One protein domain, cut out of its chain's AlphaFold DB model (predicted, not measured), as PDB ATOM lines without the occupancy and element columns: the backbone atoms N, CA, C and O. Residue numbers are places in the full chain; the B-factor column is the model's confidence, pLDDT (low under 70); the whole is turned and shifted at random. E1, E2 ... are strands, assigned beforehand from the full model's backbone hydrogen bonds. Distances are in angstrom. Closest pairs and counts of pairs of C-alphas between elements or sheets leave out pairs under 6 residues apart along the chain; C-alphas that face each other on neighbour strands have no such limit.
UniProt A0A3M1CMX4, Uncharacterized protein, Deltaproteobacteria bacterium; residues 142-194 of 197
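Overview. This is residues 142 to 194 of the 197 residues of an uncharacterized protein of Deltaproteobacteria bacterium (UniProt A0A3M1CMX4). Two small antiparallel sheets, the hairpin E1-E2 and the three-stranded E3-E4-E5, stand as the two sides of a V, joined at its corner by the tight link from E2 to E3. The long loop of residues 163 to 179 runs across the open end of the V. The printed part has 53 residues with no named helix and five named strands, E1 to E5 in chain order; it is all strand, though under half of the residues, 26, are in named elements. It is compact, with a radius of gyration of the C-alphas of 11.3 A, and spans 33 by 18 by 17 A.

Arrangement. Begin at E1, residues 142 to 145, which forms an antiparallel hairpin with E2, residues 148 to 152; look for N 143 and O 150, 2.9 A apart. E2 is apart from E3, residues 156 to 162. E3 and E4, residues 180 to 185, are an antiparallel hairpin at 164 degrees, with N 160 and O 182 at 2.8 A. E4 and E5, residues 190 to 193, are another, at 151 degrees, with N 183 and O 191 at 2.9 A. E3, E4 and E5 make a meander, each strand the antiparallel neighbour of the one before; E3 and E5 are its edge strands. E1 is apart from E3, E4 and E5.

Along the chain. Find C-alpha 142 at (233.507, 197.102, 188.202), where E1 begins. E2 covers 13.1 A, E3 16.5 A and E4 16.8 A from first to last C-alpha. E5 ends at C-alpha 193, (241.873, 197.759, 185.304).

Size, cuts and confidence. The C-alphas farthest apart, Gly 147 and Leu 187, are 33.6 A apart. The printed part has no cut, the link from E3 to E4 is long, and no printed residue is under 70 in pLDDT.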
ATOM      1  N   VAL A 142     233.899 197.764 186.949       92.81
ATOM      2  CA  VAL A 142     233.507 197.102 188.202       92.81
ATOM      3  C   VAL A 142     232.022 197.334 188.444       92.81
ATOM      4  O   VAL A 142     231.567 198.478 188.416       92.81
ATOM      5  N   VAL A 143     231.277 196.265 188.716       94.00
ATOM      6  CA  VAL A 143     229.853 196.327 189.061       94.00
ATOM      7  C   VAL A 143     229.609 195.525 190.331       94.00
ATOM      8  O   VAL A 143     230.000 194.365 190.412       94.00
ATOM      9  N   GLU A 144     228.949 196.121 191.320       93.44
ATOM     10  CA  GLU A 144     228.502 195.406 192.517       93.44
ATOM     11  C   GLU A 144     227.073 194.884 192.313       93.44
ATOM     12  O   GLU A 144     226.185 195.639 191.905       93.44
ATOM     13  N   ARG A 145     226.840 193.595 192.579       94.38
ATOM     14  CA  ARG A 145     225.505 192.973 192.574       94.38
ATOM     15  C   ARG A 145     225.405 192.013 193.745       94.38
ATOM     16  O   ARG A 145     226.278 191.169 193.915       94.38
ATOM     17  N   ASP A 146     224.363 192.159 194.556       92.69
ATOM     18  CA  ASP A 146     224.086 191.270 195.691       92.69
ATOM     19  C   ASP A 146     225.287 191.086 196.649       92.69
ATOM     20  O   ASP A 146     225.521 190.006 197.188       92.69
ATOM     21  N   GLY A 147     226.074 192.153 196.856       90.88
ATOM     22  CA  GLY A 147     227.271 192.145 197.710       90.88
ATOM     23  C   GLY A 147     228.493 191.436 197.109       90.88
ATOM     24  O   GLY A 147     229.447 191.143 197.833       90.88
ATOM     25  N   LEU A 148     228.472 191.138 195.807       94.69
ATOM     26  CA  LEU A 148     229.590 190.590 195.045       94.69
ATOM     27  C   LEU A 148     230.052 191.578 193.972       94.69
ATOM     28  O   LEU A 148     229.250 192.252 193.326       94.69
ATOM     29  N   TRP A 149     231.358 191.611 193.743       94.31
ATOM     30  CA  TRP A 149     231.998 192.364 192.675       94.31
ATOM     31  C   TRP A 149     232.072 191.530 191.398       94.31
ATOM     32  O   TRP A 149     232.553 190.396 191.413       94.31
ATOM     33  N   PHE A 150     231.644 192.121 190.292       93.88
ATOM     34  CA  PHE A 150     231.709 191.577 188.942       93.88
ATOM     35  C   PHE A 150     232.488 192.527 188.035       93.88
ATOM     36  O   PHE A 150     232.604 193.723 188.316       93.88
ATOM     37  N   PHE A 151     232.993 191.987 186.928       92.69
ATOM     38  CA  PHE A 151     233.715 192.747 185.915       92.69
ATOM     39  C   PHE A 151     233.028 192.600 184.565       92.69
ATOM     40  O   PHE A 151     232.786 191.483 184.113       92.69
ATOM     41  N   GLU A 152     232.729 193.729 183.931       93.00
ATOM     42  CA  GLU A 152     232.119 193.783 182.604       93.00
ATOM     43  C   GLU A 152     233.107 194.355 181.592       93.00
ATOM     44  O   GLU A 152     233.655 195.441 181.794       93.00
ATOM     45  N   ALA A 153     233.327 193.628 180.499       90.69
ATOM     46  CA  ALA A 153     234.160 194.049 179.382       90.69
ATOM     47  C   ALA A 153     233.494 193.597 178.077       90.69
ATOM     48  O   ALA A 153     233.630 192.446 177.674       90.69
ATOM     49  N   ASP A 154     232.729 194.507 177.470       84.44
ATOM     50  CA  ASP A 154     231.743 194.183 176.429       84.44
ATOM     51  C   ASP A 154     232.369 193.566 175.160       84.44
ATOM     52  O   ASP A 154     231.761 192.696 174.543       84.44
ATOM     53  N   ASP A 155     233.609 193.941 174.828       86.56
ATOM     54  CA  ASP A 155     234.328 193.480 173.628       86.56
ATOM     55  C   ASP A 155     235.502 192.526 173.935       86.56
ATOM     56  O   ASP A 155     236.337 192.248 173.067       86.56
ATOM     57  N   ALA A 156     235.616 192.045 175.177       92.44
ATOM     58  CA  ALA A 156     236.726 191.186 175.574       92.44
ATOM     59  C   ALA A 156     236.501 189.728 175.146       92.44
ATOM     60  O   ALA A 156     235.492 189.112 175.485       92.44
ATOM     61  N   VAL A 157     237.489 189.147 174.464       92.44
ATOM     62  CA  VAL A 157     237.541 187.713 174.131       92.44
ATOM     63  C   VAL A 157     238.198 186.890 175.239       92.44
ATOM     64  O   VAL A 157     237.973 185.686 175.338       92.44
ATOM     65  N   PHE A 158     239.004 187.532 176.090       93.06
ATOM     66  CA  PHE A 158     239.661 186.893 177.223       93.06
ATOM     67  C   PHE A 158     239.839 187.870 178.387       93.06
ATOM     68  O   PHE A 158     240.043 189.069 178.183       93.06
ATOM     69  N   ALA A 159     239.788 187.349 179.615       93.00
ATOM     70  CA  ALA A 159     240.027 188.116 180.829       93.00
ATOM     71  C   ALA A 159     240.890 187.327 181.820       93.00
ATOM     72  O   ALA A 159     240.585 186.186 182.170       93.00
ATOM     73  N   GLN A 160     241.936 187.974 182.323       93.12
ATOM     74  CA  GLN A 160     242.795 187.474 183.387       93.12
ATOM     75  C   GLN A 160     242.561 188.310 184.641       93.12
ATOM     76  O   GLN A 160     242.605 189.541 184.606       93.12
ATOM     77  N   VAL A 161     242.325 187.640 185.767       92.62
ATOM     78  CA  VAL A 161     242.059 188.295 187.049       92.62
ATOM     79  C   VAL A 161     243.089 187.852 188.076       92.62
ATOM     80  O   VAL A 161     243.252 186.656 188.317       92.62
ATOM     81  N   THR A 162     243.735 188.821 188.718       93.19
ATOM     82  CA  THR A 162     244.729 188.590 189.769       93.19
ATOM     83  C   THR A 162     244.199 189.077 191.115       93.19
ATOM     84  O   THR A 162     243.735 190.211 191.254       93.19
ATOM     85  N   GLY A 163     244.302 188.216 192.129       92.31
ATOM     86  CA  GLY A 163     243.814 188.487 193.479       92.31
ATOM     87  C   GLY A 163     242.297 188.334 193.626       92.31
ATOM     88  O   GLY A 163     241.628 187.692 192.814       92.31
ATOM     89  N   GLY A 164     241.768 188.932 194.695       91.50
ATOM     90  CA  GLY A 164     240.366 188.810 195.081       91.50
ATOM     91  C   GLY A 164     240.014 187.435 195.653       91.50
ATOM     92  O   GLY A 164     240.836 186.518 195.708       91.50
ATOM     93  N   ARG A 165     238.765 187.288 196.097       93.06
ATOM     94  CA  ARG A 165     238.257 186.039 196.684       93.06
ATOM     95  C   ARG A 165     236.896 185.691 196.111       93.06
ATOM     96  O   ARG A 165     235.970 186.488 196.228       93.06
ATOM     97  N   ARG A 166     236.767 184.492 195.543       91.50
ATOM     98  CA  ARG A 166     235.508 183.997 194.971       91.50
ATOM     99  C   ARG A 166     234.657 183.255 196.016       91.50
ATOM    100  O   ARG A 166     235.234 182.576 196.872       91.50
ATOM    101  N   PRO A 167     233.316 183.356 195.967       90.38
ATOM    102  CA  PRO A 167     232.431 182.457 196.703       90.38
ATOM    103  C   PRO A 167     232.518 181.021 196.175       90.38
ATOM    104  O   PRO A 167     232.886 180.776 195.028       90.38
ATOM    105  N   LEU A 168     232.086 180.058 196.989       86.62
ATOM    106  CA  LEU A 168     231.757 178.721 196.495       86.62
ATOM    107  C   LEU A 168     230.493 178.798 195.624       86.62
ATOM    108  O   LEU A 168     229.477 179.319 196.070       86.62
ATOM    109  N   GLY A 169     230.553 178.248 194.409       83.19
ATOM    110  CA  GLY A 169     229.391 178.102 193.523       83.19
ATOM    111  C   GLY A 169     229.086 179.286 192.600       83.19
ATOM    112  O   GLY A 169     228.227 179.139 191.740       83.19
ATOM    113  N   GLU A 170     229.804 180.407 192.715       82.88
ATOM    114  CA  GLU A 170     229.667 181.561 191.814       82.88
ATOM    115  C   GLU A 170     230.988 181.781 191.055       82.88
ATOM    116  O   GLU A 170     231.962 182.263 191.643       82.88
ATOM    117  N   PRO A 171     231.081 181.382 189.773       80.19
ATOM    118  CA  PRO A 171     232.350 181.382 189.048       80.19
ATOM    119  C   PRO A 171     232.868 182.787 188.712       80.19
ATOM    120  O   PRO A 171     234.080 182.940 188.539       80.19
ATOM    121  N   ASN A 172     231.984 183.790 188.637       84.69
ATOM    122  CA  ASN A 172     232.304 185.103 188.067       84.69
ATOM    123  C   ASN A 172     232.285 186.253 189.086       84.69
ATOM    124  O   ASN A 172     232.812 187.328 188.803       84.69
ATOM    125  N   GLY A 173     231.695 186.032 190.259       92.19
ATOM    126  CA  GLY A 173     231.603 187.014 191.337       92.19
ATOM    127  C   GLY A 173     232.761 186.940 192.335       92.19
ATOM    128  O   GLY A 173     233.353 185.883 192.570       92.19
ATOM    129  N   TYR A 174     233.054 188.073 192.971       94.38
ATOM    130  CA  TYR A 174     234.112 188.214 193.967       94.38
ATOM    131  C   TYR A 174     233.592 188.864 195.254       94.38
ATOM    132  O   TYR A 174     233.015 189.941 195.230       94.38
ATOM    133  N   ILE A 175     233.851 188.238 196.400       94.50
ATOM    134  CA  ILE A 175     233.563 188.793 197.735       94.50
ATOM    135  C   ILE A 175     234.612 189.848 198.114       94.50
ATOM    136  O   ILE A 175     234.336 190.787 198.850       94.50
ATOM    137  N   GLU A 176     235.840 189.683 197.625       93.12
ATOM    138  CA  GLU A 176     236.917 190.659 197.775       93.12
ATOM    139  C   GLU A 176     237.378 191.089 196.390       93.12
ATOM    140  O   GLU A 176     237.688 190.227 195.565       93.12
ATOM    141  N   LEU A 177     237.418 192.402 196.159       92.94
ATOM    142  CA  LEU A 177     237.754 192.994 194.872       92.94
ATOM    143  C   LEU A 177     239.172 192.575 194.433       92.94
ATOM    144  O   LEU A 177     240.133 192.781 195.181       92.94
ATOM    145  N   PRO A 178     239.325 191.984 193.235       92.81
ATOM    146  CA  PRO A 178     240.623 191.746 192.619       92.81
ATOM    147  C   PRO A 178     241.531 192.970 192.586       92.81
ATOM    148  O   PRO A 178     241.071 194.102 192.460       92.81
ATOM    149  N   SER A 179     242.841 192.739 192.653       94.25
ATOM    150  CA  SER A 179     243.832 193.819 192.590       94.25
ATOM    151  C   SER A 179     244.156 194.239 191.158       94.25
ATOM    152  O   SER A 179     244.650 195.346 190.944       94.25
ATOM    153  N   ARG A 180     243.897 193.368 190.177       95.06
ATOM    154  CA  ARG A 180     244.124 193.641 188.756       95.06
ATOM    155  C   ARG A 180     243.220 192.780 187.887       95.06
ATOM    156  O   ARG A 180     243.081 191.581 188.133       95.06
ATOM    157  N   VAL A 181     242.669 193.392 186.846       94.88
ATOM    158  CA  VAL A 181     241.968 192.700 185.761       94.88
ATOM    159  C   VAL A 181     242.574 193.149 184.442       94.88
ATOM    160  O   VAL A 181     242.698 194.348 184.195       94.88
ATOM    161  N   VAL A 182     242.972 192.193 183.613       96.31
ATOM    162  CA  VAL A 182     243.434 192.437 182.247       96.31
ATOM    163  C   VAL A 182     242.438 191.803 181.294       96.31
ATOM    164  O   VAL A 182     242.023 190.665 181.502       96.31
ATOM    165  N   THR A 183     242.033 192.541 180.272       95.94
ATOM    166  CA  THR A 183     241.095 192.075 179.249       95.94
ATOM    167  C   THR A 183     241.694 192.251 177.871       95.94
ATOM    168  O   THR A 183     242.304 193.286 177.608       95.94
ATOM    169  N   TRP A 184     241.487 191.274 176.995       95.81
ATOM    170  CA  TRP A 184     241.954 191.304 175.613       95.81
ATOM    171  C   TRP A 184     240.777 191.304 174.667       95.81
ATOM    172  O   TRP A 184     239.822 190.561 174.886       95.81
ATOM    173  N   ASP A 185     240.856 192.112 173.619       94.12
ATOM    174  CA  ASP A 185     239.878 192.104 172.539       94.12
ATOM    175  C   ASP A 185     240.300 191.195 171.374       94.12
ATOM    176  O   ASP A 185     241.377 190.593 171.367       94.12
ATOM    177  N   ARG A 186     239.440 191.114 170.355       93.25
ATOM    178  CA  ARG A 186     239.670 190.302 169.152       93.25
ATOM    179  C   ARG A 186     240.885 190.725 168.318       93.25
ATOM    180  O   ARG A 186     241.291 189.963 167.453       93.25
ATOM    181  N   LEU A 187     241.450 191.913 168.544       93.88
ATOM    182  CA  LEU A 187     242.628 192.427 167.834       93.88
ATOM    183  C   LEU A 187     243.920 192.248 168.645       93.88
ATOM    184  O   LEU A 187     244.967 192.794 168.286       93.88
ATOM    185  N   GLY A 188     243.852 191.513 169.760       93.81
ATOM    186  CA  GLY A 188     245.007 191.207 170.593       93.81
ATOM    187  C   GLY A 188     245.475 192.384 171.445       93.81
ATOM    188  O   GLY A 188     246.600 192.361 171.950       93.81
ATOM    189  N   ARG A 189     244.637 193.414 171.613       95.44
ATOM    190  CA  ARG A 189     244.932 194.580 172.450       95.44
ATOM    191  C   ARG A 189     244.512 194.314 173.883       95.44
ATOM    192  O   ARG A 189     243.398 193.857 174.124       95.44
ATOM    193  N   ALA A 190     245.374 194.669 174.831       96.44
ATOM    194  CA  ALA A 190     245.083 194.552 176.253       96.44
ATOM    195  C   ALA A 190     244.577 195.878 176.849       96.44
ATOM    196  O   ALA A 190     245.104 196.956 176.560       96.44
ATOM    197  N   ALA A 191     243.606 195.791 177.756       95.69
ATOM    198  CA  ALA A 191     243.211 196.870 178.652       95.69
ATOM    199  C   ALA A 191     243.352 196.416 180.108       95.69
ATOM    200  O   ALA A 191     243.029 195.280 180.451       95.69
ATOM    201  N   VAL A 192     243.858 197.304 180.967       96.19
ATOM    202  CA  VAL A 192     244.144 196.994 182.372       96.19
ATOM    203  C   VAL A 192     243.258 197.836 183.274       96.19
ATOM    204  O   VAL A 192     243.270 199.063 183.210       96.19
ATOM    205  N   LEU A 193     242.539 197.163 184.162       94.88
ATOM    206  CA  LEU A 193     241.873 197.759 185.304       94.88
ATOM    207  C   LEU A 193     242.702 197.480 186.564       94.88
ATOM    208  O   LEU A 193     242.991 196.327 186.895       94.88
ATOM    209  N   LEU A 194     243.033 198.546 187.288       94.62
ATOM    210  CA  LEU A 194     243.586 198.501 188.641       94.62
ATOM    211  C   LEU A 194     242.535 199.088 189.586       94.62
ATOM    212  O   LEU A 194     242.468 200.314 189.717       94.62
TER     213      LEU A 194